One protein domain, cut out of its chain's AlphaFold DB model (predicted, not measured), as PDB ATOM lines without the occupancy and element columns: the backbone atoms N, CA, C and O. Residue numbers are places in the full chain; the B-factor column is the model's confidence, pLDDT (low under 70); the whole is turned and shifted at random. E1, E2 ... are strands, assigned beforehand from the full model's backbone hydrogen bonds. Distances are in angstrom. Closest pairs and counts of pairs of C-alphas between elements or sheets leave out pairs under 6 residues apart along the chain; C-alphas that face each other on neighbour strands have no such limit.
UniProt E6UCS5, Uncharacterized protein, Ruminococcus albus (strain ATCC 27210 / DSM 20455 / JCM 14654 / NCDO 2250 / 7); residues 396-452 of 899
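This is residues 396 to 452 of the 899 residues of an uncharacterized protein of Ruminococcus albus (strain ATCC 27210 / DSM 20455 / JCM 14654 / NCDO 2250 / 7) (UniProt E6UCS5). The model is a small, strongly twisted sheet of three strands, with the long strand E4 in the middle between E2 and E3, and a short two-stranded ribbon of E1 and E5 beside the E2 end of it. E4 folds sharply near its end, and the unnamed loop of residues 412 to 425 swings away from the E1 and E5 ribbon toward the opposite end. The printed part has 57 residues with no named helix and five named strands, E1 to E5 along the chain, in two antiparallel sheets, ordered E2 - E4 - E3 and E1 - E5. The class is all strand, and the whole is compact, with a radius of gyration of the C-alphas of 11.7 A and spans of 31 by 22 by 17 A.

Start at E4, residues 435 to 445, the inner strand of the larger sheet, which bends by 117 degrees at residue 442. On its one edge find E3, residues 426 to 429, antiparallel to E4 at 142 degrees and forming a hairpin with it; N 428 and O 436 are 2.9 A apart, within hydrogen-bond range. The other edge strand is E2, residues 406 to 411, also antiparallel to E4 at 142 degrees; look for N 409 and O 439, 3.0 A apart, and N 406 and O 445, 2.8 A apart, both within hydrogen-bond range. E2 and E3 are apart. Next find E5, residues 447 to 451; the closest C-alphas of E2 and E5 are those of Gly 406 and Ile 447, 4.6 A apart. E4 and E5 meet only through their link. E1, residues 396 to 399, is antiparallel to E5 at 159 degrees, with N 396 and O 450 at 2.7 A, within hydrogen-bond range. E1 and E3 are only just apart, their closest C-alphas 8.1 A from each other.

Find C-alpha 435 at (101.577, 142.718, 135.504); from there E4 runs 19.4 A to C-alpha 445 at (118.949, 134.879, 139.228). E2 measures 14.1 A from first to last C-alpha, E5 13.6 A, E3 10.5 A and E1 10.2 A. E1 begins at C-alpha 396, at (107.251, 133.304, 128.520), and E5 ends at C-alpha 451, at (109.337, 134.999, 123.511).

The two C-alphas farthest apart are those of Gly 416 and Ser 452, 32.1 A, while those of the first and last printed residues, Glu 396 and Ser 452, are 7.4 A apart. The printed part has no cut. The link from E2 to E3, 14 residues, is long; those from E3 to E4 and E4 to E5 are tight, and that from E1 to E2 is short. The mean pLDDT of the printed part is 88.8; look to residues 403 to 404 for the two values under 70.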
ATOM      1  N   GLU A 396     107.223 134.585 127.831       95.31
ATOM      2  CA  GLU A 396     107.251 133.304 128.520       95.31
ATOM      3  C   GLU A 396     108.300 133.310 129.640       95.31
ATOM      4  O   GLU A 396     109.283 134.056 129.613       95.31
ATOM      5  N   VAL A 397     108.069 132.481 130.661       95.12
ATOM      6  CA  VAL A 397     108.906 132.430 131.865       95.12
ATOM      7  C   VAL A 397     109.311 131.005 132.161       95.12
ATOM      8  O   VAL A 397     108.465 130.131 132.345       95.12
ATOM      9  N   GLU A 398     110.615 130.810 132.275       93.38
ATOM     10  CA  GLU A 398     111.236 129.574 132.712       93.38
ATOM     11  C   GLU A 398     111.866 129.801 134.089       93.38
ATOM     12  O   GLU A 398     112.750 130.642 134.256       93.38
ATOM     13  N   THR A 399     111.402 129.056 135.091       91.94
ATOM     14  CA  THR A 399     112.017 129.039 136.423       91.94
ATOM     15  C   THR A 399     113.021 127.899 136.492       91.94
ATOM     16  O   THR A 399     112.671 126.745 136.246       91.94
ATOM     17  N   LEU A 400     114.261 128.218 136.842       85.50
ATOM     18  CA  LEU A 400     115.331 127.243 137.000       85.50
ATOM     19  C   LEU A 400     115.252 126.575 138.377       85.50
ATOM     20  O   LEU A 400     114.882 127.199 139.369       85.50
ATOM     21  N   GLU A 401     115.640 125.298 138.448       80.56
ATOM     22  CA  GLU A 401     115.709 124.560 139.720       80.56
ATOM     23  C   GLU A 401     116.851 125.049 140.633       80.56
ATOM     24  O   GLU A 401     116.830 124.797 141.837       80.56
ATOM     25  N   SER A 402     117.853 125.733 140.072       73.06
ATOM     26  CA  SER A 402     118.952 126.354 140.810       73.06
ATOM     27  C   SER A 402     118.688 127.837 141.072       73.06
ATOM     28  O   SER A 402     118.280 128.567 140.175       73.06
ATOM     29  N   ASP A 403     119.053 128.314 142.268       68.25
ATOM     30  CA  ASP A 403     119.000 129.740 142.650       68.25
ATOM     31  C   ASP A 403     120.018 130.625 141.891       68.25
ATOM     32  O   ASP A 403     120.215 131.791 142.221       68.25
ATOM     33  N   THR A 404     120.719 130.058 140.906       66.06
ATOM     34  CA  THR A 404     121.757 130.708 140.100       66.06
ATOM     35  C   THR A 404     121.712 130.165 138.675       66.06
ATOM     36  O   THR A 404     121.488 128.966 138.494       66.06
ATOM     37  N   GLY A 405     122.000 131.005 137.682       70.00
ATOM     38  CA  GLY A 405     122.018 130.658 136.256       70.00
ATOM     39  C   GLY A 405     120.937 131.361 135.432       70.00
ATOM     40  O   GLY A 405     121.048 131.409 134.213       70.00
ATOM     41  N   GLY A 406     119.923 131.935 136.084       81.44
ATOM     42  CA  GLY A 406     118.871 132.716 135.445       81.44
ATOM     43  C   GLY A 406     119.269 134.179 135.281       81.44
ATOM     44  O   GLY A 406     120.026 134.736 136.084       81.44
ATOM     45  N   MET A 407     118.744 134.830 134.249       85.62
ATOM     46  CA  MET A 407     119.047 136.238 133.966       85.62
ATOM     47  C   MET A 407     118.243 137.219 134.828       85.62
ATOM     48  O   MET A 407     118.642 138.381 134.949       85.62
ATOM     49  N   TYR A 408     117.157 136.761 135.454       93.31
ATOM     50  CA  TYR A 408     116.196 137.597 136.169       93.31
ATOM     51  C   TYR A 408     115.805 137.050 137.543       93.31
ATOM     52  O   TYR A 408     115.873 135.846 137.791       93.31
ATOM     53  N   ASN A 409     115.314 137.960 138.387       93.62
ATOM     54  CA  ASN A 409     114.525 137.667 139.583       93.62
ATOM     55  C   ASN A 409     113.153 138.350 139.478       93.62
ATOM     56  O   ASN A 409     113.055 139.473 138.979       93.62
ATOM     57  N   GLU A 410     112.091 137.697 139.957       94.94
ATOM     58  CA  GLU A 410     110.759 138.311 140.048       94.94
ATOM     59  C   GLU A 410     110.710 139.302 141.220       94.94
ATOM     60  O   GLU A 410     111.140 139.007 142.338       94.94
ATOM     61  N   LEU A 411     110.174 140.492 140.961       95.31
ATOM     62  CA  LEU A 411     109.986 141.547 141.947       95.31
ATOM     63  C   LEU A 411     108.590 141.449 142.558       95.31
ATOM     64  O   LEU A 411     107.587 141.337 141.856       95.31
ATOM     65  N   THR A 412     108.520 141.560 143.883       92.19
ATOM     66  CA  THR A 412     107.253 141.644 144.616       92.19
ATOM     67  C   THR A 412     107.114 143.025 145.238       92.19
ATOM     68  O   THR A 412     107.989 143.468 145.981       92.19
ATOM     69  N   PHE A 413     105.991 143.685 144.970       91.25
ATOM     70  CA  PHE A 413     105.657 144.980 145.557       91.25
ATOM     71  C   PHE A 413     104.538 144.836 146.592       91.25
ATOM     72  O   PHE A 413     103.724 143.916 146.524       91.25
ATOM     73  N   ALA A 414     104.501 145.747 147.566       89.12
ATOM     74  CA  ALA A 414     103.419 145.792 148.544       89.12
ATOM     75  C   ALA A 414     102.073 146.125 147.872       89.12
ATOM     76  O   ALA A 414     102.025 146.836 146.866       89.12
ATOM     77  N   GLU A 415     100.971 145.640 148.448       85.19
ATOM     78  CA  GLU A 415      99.620 145.926 147.956       85.19
ATOM     79  C   GLU A 415      99.364 147.446 147.893       85.19
ATOM     80  O   GLU A 415      99.638 148.175 148.848       85.19
ATOM     81  N   GLY A 416      98.866 147.933 146.750       82.25
ATOM     82  CA  GLY A 416      98.632 149.361 146.497       82.25
ATOM     83  C   GLY A 416      99.856 150.161 146.022       82.25
ATOM     84  O   GLY A 416      99.723 151.361 145.776       82.25
ATOM     85  N   HIS A 417     101.030 149.536 145.862       88.44
ATOM     86  CA  HIS A 417     102.207 150.195 145.284       88.44
ATOM     87  C   HIS A 417     102.001 150.512 143.797       88.44
ATOM     88  O   HIS A 417     101.610 149.648 143.014       88.44
ATOM     89  N   THR A 418     102.295 151.750 143.396       90.19
ATOM     90  CA  THR A 418     102.302 152.151 141.982       90.19
ATOM     91  C   THR A 418     103.718 152.006 141.442       90.19
ATOM     92  O   THR A 418     104.565 152.852 141.715       90.19
ATOM     93  N   VAL A 419     103.969 150.929 140.694       89.88
ATOM     94  CA  VAL A 419     105.287 150.641 140.109       89.88
ATOM     95  C   VAL A 419     105.622 151.662 139.023       89.88
ATOM     96  O   VAL A 419     104.837 151.880 138.099       89.88
ATOM     97  N   THR A 420     106.803 152.263 139.113       89.81
ATOM     98  CA  THR A 420     107.341 153.221 138.143       89.81
ATOM     99  C   THR A 420     108.313 152.557 137.166       89.81
ATOM    100  O   THR A 420     108.943 151.543 137.474       89.81
ATOM    101  N   ASP A 421     108.496 153.166 135.988       85.06
ATOM    102  CA  ASP A 421     109.369 152.655 134.919       85.06
ATOM    103  C   ASP A 421     110.854 152.533 135.334       85.06
ATOM    104  O   ASP A 421     111.625 151.968 134.572       85.06
ATOM    105  N   ASN A 422     111.288 152.994 136.515       89.38
ATOM    106  CA  ASN A 422     112.673 152.856 137.000       89.38
ATOM    107  C   ASN A 422     112.884 151.686 137.981       89.38
ATOM    108  O   ASN A 422     114.027 151.382 138.309       89.38
ATOM    109  N   GLU A 423     111.817 151.037 138.454       92.69
ATOM    110  CA  GLU A 423     111.880 150.042 139.544       92.69
ATOM    111  C   GLU A 423     112.026 148.588 139.077       92.69
ATOM    112  O   GLU A 423     112.175 147.690 139.896       92.69
ATOM    113  N   TYR A 424     111.965 148.336 137.774       93.88
ATOM    114  CA  TYR A 424     112.069 146.998 137.185       93.88
ATOM    115  C   TYR A 424     112.983 147.027 135.957       93.88
ATOM    116  O   TYR A 424     113.390 148.099 135.533       93.88
ATOM    117  N   SER A 425     113.292 145.894 135.334       92.31
ATOM    118  CA  SER A 425     113.986 145.821 134.034       92.31
ATOM    119  C   SER A 425     113.018 145.464 132.905       92.31
ATOM    120  O   SER A 425     112.991 146.140 131.878       92.31
ATOM    121  N   VAL A 426     112.172 144.458 133.132       94.94
ATOM    122  CA  VAL A 426     111.149 143.957 132.197       94.94
ATOM    123  C   VAL A 426     109.857 143.661 132.971       94.94
ATOM    124  O   VAL A 426     109.909 143.413 134.176       94.94
ATOM    125  N   TYR A 427     108.696 143.702 132.312       94.94
ATOM    126  CA  TYR A 427     107.451 143.181 132.890       94.94
ATOM    127  C   TYR A 427     106.699 142.315 131.877       94.94
ATOM    128  O   TYR A 427     106.745 142.590 130.682       94.94
ATOM    129  N   ARG A 428     105.979 141.297 132.361       94.38
ATOM    130  CA  ARG A 428     105.021 140.519 131.558       94.38
ATOM    131  C   ARG A 428     103.590 140.820 131.993       94.38
ATOM    132  O   ARG A 428     103.368 141.174 133.153       94.38
ATOM    133  N   ILE A 429     102.632 140.621 131.098       93.31
ATOM    134  CA  ILE A 429     101.194 140.649 131.387       93.31
ATOM    135  C   ILE A 429     100.670 139.219 131.256       93.31
ATOM    136  O   ILE A 429     100.837 138.610 130.206       93.31
ATOM    137  N   ASP A 430     100.065 138.677 132.313       90.75
ATOM    138  CA  ASP A 430      99.468 137.338 132.277       90.75
ATOM    139  C   ASP A 430      98.097 137.319 131.563       90.75
ATOM    140  O   ASP A 430      97.530 138.354 131.202       90.75
ATOM    141  N   ASN A 431      97.512 136.126 131.407       89.31
ATOM    142  CA  ASN A 431      96.197 135.947 130.771       89.31
ATOM    143  C   ASN A 431      95.036 136.654 131.502       89.31
ATOM    144  O   ASN A 431      93.958 136.798 130.928       89.31
ATOM    145  N   ASN A 432      95.229 137.076 132.755       89.12
ATOM    146  CA  ASN A 432      94.246 137.823 133.540       89.12
ATOM    147  C   ASN A 432      94.484 139.343 133.476       89.12
ATOM    148  O   ASN A 432      93.768 140.098 134.136       89.12
ATOM    149  N   GLY A 433      95.479 139.804 132.712       87.56
ATOM    150  CA  GLY A 433      95.867 141.211 132.626       87.56
ATOM    151  C   GLY A 433      96.748 141.694 133.785       87.56
ATOM    152  O   GLY A 433      96.960 142.900 133.923       87.56
ATOM    153  N   ILE A 434      97.261 140.792 134.627       89.31
ATOM    154  CA  ILE A 434      98.102 141.121 135.783       89.31
ATOM    155  C   ILE A 434      99.549 141.314 135.328       89.31
ATOM    156  O   ILE A 434     100.120 140.481 134.623       89.31
ATOM    157  N   LYS A 435     100.164 142.420 135.764       92.69
ATOM    158  CA  LYS A 435     101.577 142.718 135.504       92.69
ATOM    159  C   LYS A 435     102.477 142.030 136.530       92.69
ATOM    160  O   LYS A 435     102.339 142.278 137.724       92.69
ATOM    161  N   HIS A 436     103.432 141.235 136.051       94.50
ATOM    162  CA  HIS A 436     104.547 140.714 136.849       94.50
ATOM    163  C   HIS A 436     105.838 141.406 136.424       94.50
ATOM    164  O   HIS A 436     106.102 141.530 135.228       94.50
ATOM    165  N   TYR A 437     106.638 141.842 137.390       95.94
ATOM    166  CA  TYR A 437     107.819 142.671 137.165       95.94
ATOM    167  C   TYR A 437     109.091 141.893 137.490       95.94
ATOM    168  O   TYR A 437     109.108 141.112 138.436       95.94
ATOM    169  N   TYR A 438     110.159 142.133 136.735       95.75
ATOM    170  CA  TYR A 438     111.419 141.403 136.861       95.75
ATOM    171  C   TYR A 438     112.608 142.357 136.875       95.75
ATOM    172  O   TYR A 438     112.627 143.336 136.126       95.75
ATOM    173  N   GLU A 439     113.618 142.046 137.682       94.75
ATOM    174  CA  GLU A 439     114.915 142.724 137.709       94.75
ATOM    175  C   GLU A 439     115.964 141.873 136.992       94.75
ATOM    176  O   GLU A 439     116.071 140.672 137.238       94.75
ATOM    177  N   TYR A 440     116.734 142.497 136.102       92.12
ATOM    178  CA  TYR A 440     117.856 141.862 135.422       92.12
ATOM    179  C   TYR A 440     119.074 141.776 136.347       92.12
ATOM    180  O   TYR A 440     119.556 142.791 136.847       92.12
ATOM    181  N   VAL A 441     119.607 140.566 136.520       85.12
ATOM    182  CA  VAL A 441     120.708 140.262 137.452       85.12
ATOM    183  C   VAL A 441     121.877 139.504 136.800       85.12
ATOM    184  O   VAL A 441     122.792 139.056 137.495       85.12
ATOM    185  N   GLY A 442     121.865 139.354 135.470       73.88
ATOM    186  CA  GLY A 442     123.023 138.916 134.676       73.88
ATOM    187  C   GLY A 442     123.576 137.527 135.018       73.88
ATOM    188  O   GLY A 442     124.791 137.361 135.084       73.88
ATOM    189  N   GLY A 443     122.699 136.548 135.270       74.19
ATOM    190  CA  GLY A 443     123.064 135.140 135.503       74.19
ATOM    191  C   GLY A 443     123.079 134.714 136.975       74.19
ATOM    192  O   GLY A 443     123.269 133.538 137.282       74.19
ATOM    193  N   SER A 444     122.866 135.649 137.903       80.38
ATOM    194  CA  SER A 444     122.761 135.363 139.343       80.38
ATOM    195  C   SER A 444     121.328 135.122 139.833       80.38
ATOM    196  O   SER A 444     121.115 134.978 141.033       80.38
ATOM    197  N   GLY A 445     120.357 135.094 138.919       87.00
ATOM    198  CA  GLY A 445     118.949 134.879 139.228       87.00
ATOM    199  C   GLY A 445     118.510 133.435 139.029       87.00
ATOM    200  O   GLY A 445     119.320 132.544 138.761       87.00
ATOM    201  N   ASN A 446     117.200 133.222 139.123       91.62
ATOM    202  CA  ASN A 446     116.555 131.916 138.972       91.62
ATOM    203  C   ASN A 446     115.499 131.876 137.853       91.62
ATOM    204  O   ASN A 446     114.815 130.865 137.696       91.62
ATOM    205  N   ILE A 447     115.347 132.957 137.082       93.12
ATOM    206  CA  ILE A 447     114.354 133.061 136.008       93.12
ATOM    207  C   ILE A 447     115.014 133.424 134.677       93.12
ATOM    208  O   ILE A 447     115.838 134.338 134.609       93.12
ATOM    209  N   ASN A 448     114.582 132.753 133.610       91.31
ATOM    210  CA  ASN A 448     114.805 133.159 132.228       91.31
ATOM    211  C   ASN A 448     113.493 133.633 131.597       91.31
ATOM    212  O   ASN A 448     112.426 133.063 131.831       91.31
ATOM    213  N   LEU A 449     113.594 134.701 130.808       94.00
ATOM    214  CA  LEU A 449     112.484 135.293 130.068       94.00
ATOM    215  C   LEU A 449     112.761 135.152 128.574       94.00
ATOM    216  O   LEU A 449     113.873 135.443 128.127       94.00
ATOM    217  N   SER A 450     111.752 134.757 127.809       94.31
ATOM    218  CA  SER A 450     111.843 134.614 126.355       94.31
ATOM    219  C   SER A 450     110.506 134.933 125.690       94.31
ATOM    220  O   SER A 450     109.478 135.037 126.345       94.31
ATOM    221  N   VAL A 451     110.515 135.103 124.375       95.81
ATOM    222  CA  VAL A 451     109.337 134.999 123.511       95.81
ATOM    223  C   VAL A 451     109.477 133.749 122.644       95.81
ATOM    224  O   VAL A 451     110.597 133.318 122.340       95.81
ATOM    225  N   SER A 452     108.351 133.175 122.217       94.81
ATOM    226  CA  SER A 452     108.336 132.000 121.336       94.81
ATOM    227  C   SER A 452     109.194 132.212 120.082       94.81
ATOM    228  O   SER A 452     109.143 133.263 119.451       94.81
TER     229      SER A 452